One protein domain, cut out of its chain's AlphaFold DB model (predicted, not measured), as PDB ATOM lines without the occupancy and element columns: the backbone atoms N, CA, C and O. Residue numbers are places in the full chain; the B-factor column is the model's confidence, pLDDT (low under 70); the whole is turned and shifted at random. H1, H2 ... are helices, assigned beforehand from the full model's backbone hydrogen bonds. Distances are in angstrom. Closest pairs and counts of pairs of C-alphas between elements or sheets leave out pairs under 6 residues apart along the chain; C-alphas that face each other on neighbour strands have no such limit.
ATOM      1  N   ILE A   2       9.280  -9.686 -20.861       93.00
ATOM      2  CA  ILE A   2      10.271 -10.079 -21.889       93.00
ATOM      3  C   ILE A   2      10.761  -8.910 -22.759       93.00
ATOM      4  O   ILE A   2      11.959  -8.659 -22.812       93.00
ATOM      5  N   ARG A   3       9.847  -8.163 -23.402       94.00
ATOM      6  CA  ARG A   3      10.215  -7.022 -24.264       94.00
ATOM      7  C   ARG A   3      11.075  -5.997 -23.525       94.00
ATOM      8  O   ARG A   3      12.134  -5.630 -24.008       94.00
ATOM      9  N   ARG A   4      10.647  -5.592 -22.323       95.56
ATOM     10  CA  ARG A   4      11.382  -4.635 -21.482       95.56
ATOM     11  C   ARG A   4      12.792  -5.132 -21.154       95.56
ATOM     12  O   ARG A   4      13.731  -4.369 -21.326       95.56
ATOM     13  N   ALA A   5      12.934  -6.385 -20.719       95.31
ATOM     14  CA  ALA A   5      14.238  -6.958 -20.383       95.31
ATOM     15  C   ALA A   5      15.160  -7.036 -21.609       95.31
ATOM     16  O   ALA A   5      16.306  -6.603 -21.550       95.31
ATOM     17  N   GLY A   6      14.637  -7.508 -22.746       96.62
ATOM     18  CA  GLY A   6      15.394  -7.563 -23.995       96.62
ATOM     19  C   GLY A   6      15.860  -6.180 -24.445       96.62
ATOM     20  O   GLY A   6      17.026  -6.009 -24.784       96.62
ATOM     21  N   MET A   7      14.976  -5.180 -24.394       95.94
ATOM     22  CA  MET A   7      15.316  -3.806 -24.763       95.94
ATOM     23  C   MET A   7      16.380  -3.193 -23.853       95.94
ATOM     24  O   MET A   7      17.329  -2.609 -24.355       95.94
ATOM     25  N   GLN A   8      16.274  -3.383 -22.533       96.12
ATOM     26  CA  GLN A   8      17.293  -2.914 -21.588       96.12
ATOM     27  C   GLN A   8      18.672  -3.517 -21.896       96.12
ATOM     28  O   GLN A   8      19.672  -2.800 -21.909       96.12
ATOM     29  N   ILE A   9      18.722  -4.820 -22.198       96.25
ATOM     30  CA  ILE A   9      19.957  -5.502 -22.608       96.25
ATOM     31  C   ILE A   9      20.484  -4.915 -23.923       96.25
ATOM     32  O   ILE A   9      21.664  -4.585 -24.007       96.25
ATOM     33  N   TRP A  10      19.627  -4.731 -24.929       96.69
ATOM     34  CA  TRP A  10      20.027  -4.136 -26.204       96.69
ATOM     35  C   TRP A  10      20.617  -2.736 -26.035       96.69
ATOM     36  O   TRP A  10      21.734  -2.501 -26.493       96.69
ATOM     37  N   ASP A  11      19.904  -1.837 -25.354       96.06
ATOM     38  CA  ASP A  11      20.310  -0.440 -25.178       96.06
ATOM     39  C   ASP A  11      21.631  -0.339 -24.401       96.06
ATOM     40  O   ASP A  11      22.501   0.452 -24.758       96.06
ATOM     41  N   SER A  12      21.835  -1.196 -23.391       95.19
ATOM     42  CA  SER A  12      23.116  -1.266 -22.671       95.19
ATOM     43  C   SER A  12      24.288  -1.740 -23.542       95.19
ATOM     44  O   SER A  12      25.414  -1.289 -23.343       95.19
ATOM     45  N   GLN A  13      24.042  -2.620 -24.517       94.62
ATOM     46  CA  GLN A  13      25.063  -3.135 -25.440       94.62
ATOM     47  C   GLN A  13      25.307  -2.204 -26.637       94.62
ATOM     48  O   GLN A  13      26.380  -2.243 -27.236       94.62
ATOM     49  N   HIS A  14      24.336  -1.351 -26.974       92.31
ATOM     50  CA  HIS A  14      24.345  -0.491 -28.158       92.31
ATOM     51  C   HIS A  14      24.176   0.988 -27.786       92.31
ATOM     52  O   HIS A  14      23.394   1.704 -28.403       92.31
ATOM     53  N   ALA A  15      24.948   1.471 -26.808       88.88
ATOM     54  CA  ALA A  15      24.820   2.831 -26.269       88.88
ATOM     55  C   ALA A  15      24.984   3.966 -27.306       88.88
ATOM     56  O   ALA A  15      24.494   5.068 -27.087       88.88
ATOM     57  N   GLN A  16      25.679   3.712 -28.421       89.75
ATOM     58  CA  GLN A  16      25.856   4.654 -29.542       89.75
ATOM     59  C   GLN A  16      25.098   4.214 -30.810       89.75
ATOM     60  O   GLN A  16      25.309   4.759 -31.892       89.75
ATOM     61  N   GLY A  17      24.274   3.171 -30.699       87.81
ATOM     62  CA  GLY A  17      23.548   2.552 -31.799       87.81
ATOM     63  C   GLY A  17      22.059   2.912 -31.820       87.81
ATOM     64  O   GLY A  17      21.592   3.740 -31.038       87.81
ATOM     65  N   PRO A  18      21.287   2.292 -32.729       89.81
ATOM     66  CA  PRO A  18      19.841   2.464 -32.768       89.81
ATOM     67  C   PRO A  18      19.196   1.934 -31.483       89.81
ATOM     68  O   PRO A  18      19.535   0.844 -31.014       89.81
ATOM     69  N   LEU A  19      18.225   2.687 -30.963       93.38
ATOM     70  CA  LEU A  19      17.465   2.310 -29.773       93.38
ATOM     71  C   LEU A  19      16.701   1.003 -29.989       93.38
ATOM     72  O   LEU A  19      16.229   0.703 -31.094       93.38
ATOM     73  N   ALA A  20      16.506   0.257 -28.906       93.50
ATOM     74  CA  ALA A  20      15.803  -1.013 -28.945       93.50
ATOM     75  C   ALA A  20      14.366  -0.889 -29.477       93.50
ATOM     76  O   ALA A  20      13.879  -1.820 -30.107       93.50
ATOM     77  N   ASP A  21      13.690   0.253 -29.295       92.94
ATOM     78  CA  ASP A  21      12.344   0.486 -29.846       92.94
ATOM     79  C   ASP A  21      12.324   0.501 -31.383       92.94
ATOM     80  O   ASP A  21      11.342   0.072 -31.988       92.94
ATOM     81  N   THR A  22      13.413   0.926 -32.031       91.94
ATOM     82  CA  THR A  22      13.563   0.853 -33.494       91.94
ATOM     83  C   THR A  22      13.775  -0.588 -33.960       91.94
ATOM     84  O   THR A  22      13.379  -0.956 -35.065       91.94
ATOM     85  N   LYS A  23      14.400  -1.414 -33.115       94.88
ATOM     86  CA  LYS A  23      14.721  -2.818 -33.397       94.88
ATOM     87  C   LYS A  23      13.636  -3.796 -32.948       94.88
ATOM     88  O   LYS A  23      13.576  -4.907 -33.458       94.88
ATOM     89  N   TRP A  24      12.750  -3.388 -32.045       95.19
ATOM     90  CA  TRP A  24      11.567  -4.130 -31.618       95.19
ATOM     91  C   TRP A  24      10.333  -3.222 -31.615       95.19
ATOM     92  O   TRP A  24       9.785  -2.922 -30.547       95.19
ATOM     93  N   PRO A  25       9.866  -2.795 -32.801       93.56
ATOM     94  CA  PRO A  25       8.706  -1.921 -32.918       93.56
ATOM     95  C   PRO A  25       7.433  -2.600 -32.390       93.56
ATOM     96  O   PRO A  25       7.307  -3.825 -32.390       93.56
ATOM     97  N   LEU A  26       6.484  -1.791 -31.909       92.62
ATOM     98  CA  LEU A  26       5.177  -2.268 -31.426       92.62
ATOM     99  C   LEU A  26       4.193  -2.575 -32.560       92.62
ATOM    100  O   LEU A  26       3.241  -3.325 -32.358       92.62
ATOM    101  N   GLN A  27       4.407  -1.967 -33.722       93.88
ATOM    102  CA  GLN A  27       3.612  -2.171 -34.927       93.88
ATOM    103  C   GLN A  27       4.445  -2.922 -35.959       93.88
ATOM    104  O   GLN A  27       5.674  -2.934 -35.866       93.88
ATOM    105  N   ASP A  28       3.774  -3.522 -36.940       93.44
ATOM    106  CA  ASP A  28       4.447  -4.162 -38.065       93.44
ATOM    107  C   ASP A  28       5.290  -3.124 -38.833       93.44
ATOM    108  O   ASP A  28       4.732  -2.160 -39.367       93.44
ATOM    109  N   PRO A  29       6.626  -3.276 -38.879       92.62
ATOM    110  CA  PRO A  29       7.488  -2.335 -39.577       92.62
ATOM    111  C   PRO A  29       7.504  -2.532 -41.101       92.62
ATOM    112  O   PRO A  29       8.232  -1.808 -41.779       92.62
ATOM    113  N   ASN A  30       6.757  -3.503 -41.653       95.75
ATOM    114  CA  ASN A  30       6.784  -3.869 -43.074       95.75
ATOM    115  C   ASN A  30       8.200  -4.228 -43.577       95.75
ATOM    116  O   ASN A  30       8.596  -3.891 -44.699       95.75
ATOM    117  N   TRP A  31       8.998  -4.916 -42.753       94.88
ATOM    118  CA  TRP A  31      10.345  -5.330 -43.145       94.88
ATOM    119  C   TRP A  31      10.320  -6.354 -44.286       94.88
ATOM    120  O   TRP A  31       9.818  -7.466 -44.167       94.88
ATOM    121  N   ASN A  32      10.943  -5.984 -45.399       96.75
ATOM    122  CA  ASN A  32      11.122  -6.828 -46.576       96.75
ATOM    123  C   ASN A  32      12.431  -7.640 -46.503       96.75
ATOM    124  O   ASN A  32      13.517  -7.067 -46.576       96.75
ATOM    125  N   HIS A  33      12.335  -8.973 -46.471       93.50
ATOM    126  CA  HIS A  33      13.475  -9.905 -46.438       93.50
ATOM    127  C   HIS A  33      14.450  -9.788 -47.619       93.50
ATOM    128  O   HIS A  33      15.592 -10.242 -47.516       93.50
ATOM    129  N   GLN A  34      14.037  -9.197 -48.741       97.44
ATOM    130  CA  GLN A  34      14.922  -8.959 -49.883       97.44
ATOM    131  C   GLN A  34      15.899  -7.801 -49.628       97.44
ATOM    132  O   GLN A  34      16.983  -7.787 -50.210       97.44
ATOM    133  N   GLN A  35      15.564  -6.876 -48.722       97.88
ATOM    134  CA  GLN A  35      16.390  -5.717 -48.389       97.88
ATOM    135  C   GLN A  35      17.366  -6.040 -47.253       97.88
ATOM    136  O   GLN A  35      16.993  -6.627 -46.238       97.88
ATOM    137  N   GLN A  36      18.631  -5.645 -47.419       97.38
ATOM    138  CA  GLN A  36      19.695  -5.991 -46.474       97.38
ATOM    139  C   GLN A  36      19.460  -5.395 -45.077       97.38
ATOM    140  O   GLN A  36      19.536  -6.128 -44.093       97.38
ATOM    141  N   ASP A  37      19.106  -4.115 -44.982       94.56
ATOM    142  CA  ASP A  37      18.910  -3.439 -43.690       94.56
ATOM    143  C   ASP A  37      17.730  -4.020 -42.904       94.56
ATOM    144  O   ASP A  37      17.779  -4.176 -41.684       94.56
ATOM    145  N   HIS A  38      16.684  -4.441 -43.612       96.31
ATOM    146  CA  HIS A  38      15.550  -5.136 -43.014       96.31
ATOM    147  C   HIS A  38      15.941  -6.513 -42.474       96.31
ATOM    148  O   HIS A  38      15.496  -6.889 -41.390       96.31
ATOM    149  N   ARG A  39      16.811  -7.256 -43.170       97.25
ATOM    150  CA  ARG A  39      17.352  -8.522 -42.643       97.25
ATOM    151  C   ARG A  39      18.158  -8.316 -41.366       97.25
ATOM    152  O   ARG A  39      18.024  -9.123 -40.450       97.25
ATOM    153  N   ILE A  40      18.944  -7.241 -41.289       95.88
ATOM    154  CA  ILE A  40      19.673  -6.875 -40.068       95.88
ATOM    155  C   ILE A  40      18.677  -6.617 -38.934       95.88
ATOM    156  O   ILE A  40      18.783  -7.234 -37.879       95.88
ATOM    157  N   ASN A  41      17.644  -5.807 -39.173       95.56
ATOM    158  CA  ASN A  41      16.626  -5.535 -38.159       95.56
ATOM    159  C   ASN A  41      15.891  -6.799 -37.682       95.56
ATOM    160  O   ASN A  41      15.639  -6.953 -36.491       95.56
ATOM    161  N   MET A  42      15.585  -7.731 -38.587       96.38
ATOM    162  CA  MET A  42      14.982  -9.017 -38.228       96.38
ATOM    163  C   MET A  42      15.910  -9.887 -37.376       96.38
ATOM    164  O   MET A  42      15.456 -10.537 -36.431       96.38
ATOM    165  N   HIS A  43      17.205  -9.907 -37.699       96.62
ATOM    166  CA  HIS A  43      18.206 -10.617 -36.910       96.62
ATOM    167  C   HIS A  43      18.336 -10.012 -35.506       96.62
ATOM    168  O   HIS A  43      18.300 -10.744 -34.513       96.62
ATOM    169  N   ASP A  44      18.409  -8.685 -35.426       96.62
ATOM    170  CA  ASP A  44      18.467  -7.942 -34.170       96.62
ATOM    171  C   ASP A  44      17.223  -8.225 -33.324       96.62
ATOM    172  O   ASP A  44      17.354  -8.681 -32.190       96.62
ATOM    173  N   LEU A  45      16.018  -8.088 -33.892       96.50
ATOM    174  CA  LEU A  45      14.756  -8.403 -33.217       96.50
ATOM    175  C   LEU A  45      14.769  -9.817 -32.624       96.50
ATOM    176  O   LEU A  45      14.432 -10.007 -31.453       96.50
ATOM    177  N   ARG A  46      15.203 -10.817 -33.402       96.62
ATOM    178  CA  ARG A  46      15.324 -12.198 -32.918       96.62
ATOM    179  C   ARG A  46      16.284 -12.291 -31.730       96.62
ATOM    180  O   ARG A  46      15.970 -12.975 -30.755       96.62
ATOM    181  N   GLY A  47      17.432 -11.622 -31.799       96.75
ATOM    182  CA  GLY A  47      18.403 -11.562 -30.707       96.75
ATOM    183  C   GLY A  47      17.814 -10.945 -29.438       96.75
ATOM    184  O   GLY A  47      17.907 -11.543 -28.362       96.75
ATOM    185  N   ILE A  48      17.139  -9.801 -29.573       97.06
ATOM    186  CA  ILE A  48      16.515  -9.084 -28.456       97.06
ATOM    187  C   ILE A  48      15.411  -9.936 -27.811       97.06
ATOM    188  O   ILE A  48      15.354 -10.032 -26.585       97.06
ATOM    189  N   ILE A  49      14.573 -10.615 -28.608       96.12
ATOM    190  CA  ILE A  49      13.539 -11.535 -28.102       96.12
ATOM    191  C   ILE A  49      14.169 -12.664 -27.285       96.12
ATOM    192  O   ILE A  49      13.733 -12.927 -26.164       96.12
ATOM    193  N   VAL A  50      15.201 -13.325 -27.817       94.81
ATOM    194  CA  VAL A  50      15.853 -14.457 -27.143       94.81
ATOM    195  C   VAL A  50      16.468 -14.029 -25.811       94.81
ATOM    196  O   VAL A  50      16.282 -14.724 -24.811       94.81
ATOM    197  N   GLN A  51      17.161 -12.888 -25.768       93.25
ATOM    198  CA  GLN A  51      17.743 -12.390 -24.519       93.25
ATOM    199  C   GLN A  51      16.672 -11.930 -23.531       93.25
ATOM    200  O   GLN A  51      16.740 -12.269 -22.353       93.25
ATOM    201  N   GLY A  52      15.627 -11.257 -24.016       94.50
ATOM    202  CA  GLY A  52      14.492 -10.874 -23.182       94.50
ATOM    203  C   GLY A  52      13.796 -12.075 -22.545       94.50
ATOM    204  O   GLY A  52      13.365 -11.987 -21.399       94.50
ATOM    205  N   ILE A  53      13.695 -13.208 -23.253       91.00
ATOM    206  CA  ILE A  53      13.142 -14.452 -22.698       91.00
ATOM    207  C   ILE A  53      14.073 -15.000 -21.619       91.00
ATOM    208  O   ILE A  53      13.605 -15.313 -20.531       91.00
ATOM    209  N   ARG A  54      15.376 -15.098 -21.908       84.62
ATOM    210  CA  ARG A  54      16.374 -15.635 -20.969       84.62
ATOM    211  C   ARG A  54      16.421 -14.873 -19.649       84.62
ATOM    212  O   ARG A  54      16.611 -15.505 -18.619       84.62
ATOM    213  N   GLU A  55      16.249 -13.556 -19.704       88.69
ATOM    214  CA  GLU A  55      16.301 -12.686 -18.532       88.69
ATOM    215  C   GLU A  55      14.963 -12.636 -17.780       88.69
ATOM    216  O   GLU A  55      14.913 -12.739 -16.559       88.69
ATOM    217  N   ALA A  56      13.850 -12.468 -18.502       87.12
ATOM    218  CA  ALA A  56      12.563 -12.176 -17.873       87.12
ATOM    219  C   ALA A  56      11.738 -13.412 -17.518       87.12
ATOM    220  O   ALA A  56      10.777 -13.295 -16.756       87.12
ATOM    221  N   VAL A  57      12.025 -14.560 -18.129       80.31
ATOM    222  CA  VAL A  57      11.339 -15.812 -17.820       80.31
ATOM    223  C   VAL A  57      12.220 -16.550 -16.824       80.31
ATOM    224  O   VAL A  57      13.289 -17.023 -17.216       80.31
TER     225      VAL A  57
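This is residues 2 to 57 of the 143 residues of the protein "Gag_p30 domain-containing protein" of Hirundo rustica rustica (UniProt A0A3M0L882). One long helix, H3, makes the longest axis, and a shorter helix, H1, packs steeply across its last part, residues 48 to 56, to make an L. The very short H2 sits in the angle between the two, and the long link after it, residues 24 to 35, loops out and returns to where H3 begins. The printed part has 56 residues with three named helices, in the order H1, H2, H3, and no named strand; the class is all helix. It is compact, with a radius of gyration of the C-alphas of 11.1 A and spans of 32 by 25 by 16 A.

H3, residues 36 to 56, touches H1, residues 2 to 13, with its residues 48 to 56 alone. The closest C-alphas of the two are those of Gly 6 and Gly 52, 3.5 A apart. Their lines stand at a steep tilt of 66 degrees, and they run opposite ways. H2, residues 20 to 23, touches H3, which meets it with residues 41 to 45 alone; the closest C-alphas are those of Lys 23 and Leu 45, 5.6 A apart. H1 touches H2 with residues 7 to 11 alone, the closest C-alphas being those of Met 7 and Ala 20, 5.1 A apart. In H1 and H3 every O i to N i+4 pair is within hydrogen-bond range; H2 is too short for such a pair, and its 1 pair of O i and N i+3 is within range.

H3 is 30.1 A long from C-alpha 36 at (19.695, -5.991, -46.474) to C-alpha 56 at (12.563, -12.176, -17.873). H1 begins at C-alpha 2, (10.271, -10.079, -21.889), and is 16.7 A long. H2 measures 4.9 A from C-alpha 20 to C-alpha 23.

The two C-alphas farthest apart are those of Gln 34 and Val 57, at 33.0 A. The printed part has no cut. The link from H1 to H2 is short, with 6 residues, and that from H2 to H3 is long, with 12. The mean pLDDT of the printed part is 94.0, and no printed residue is under 70.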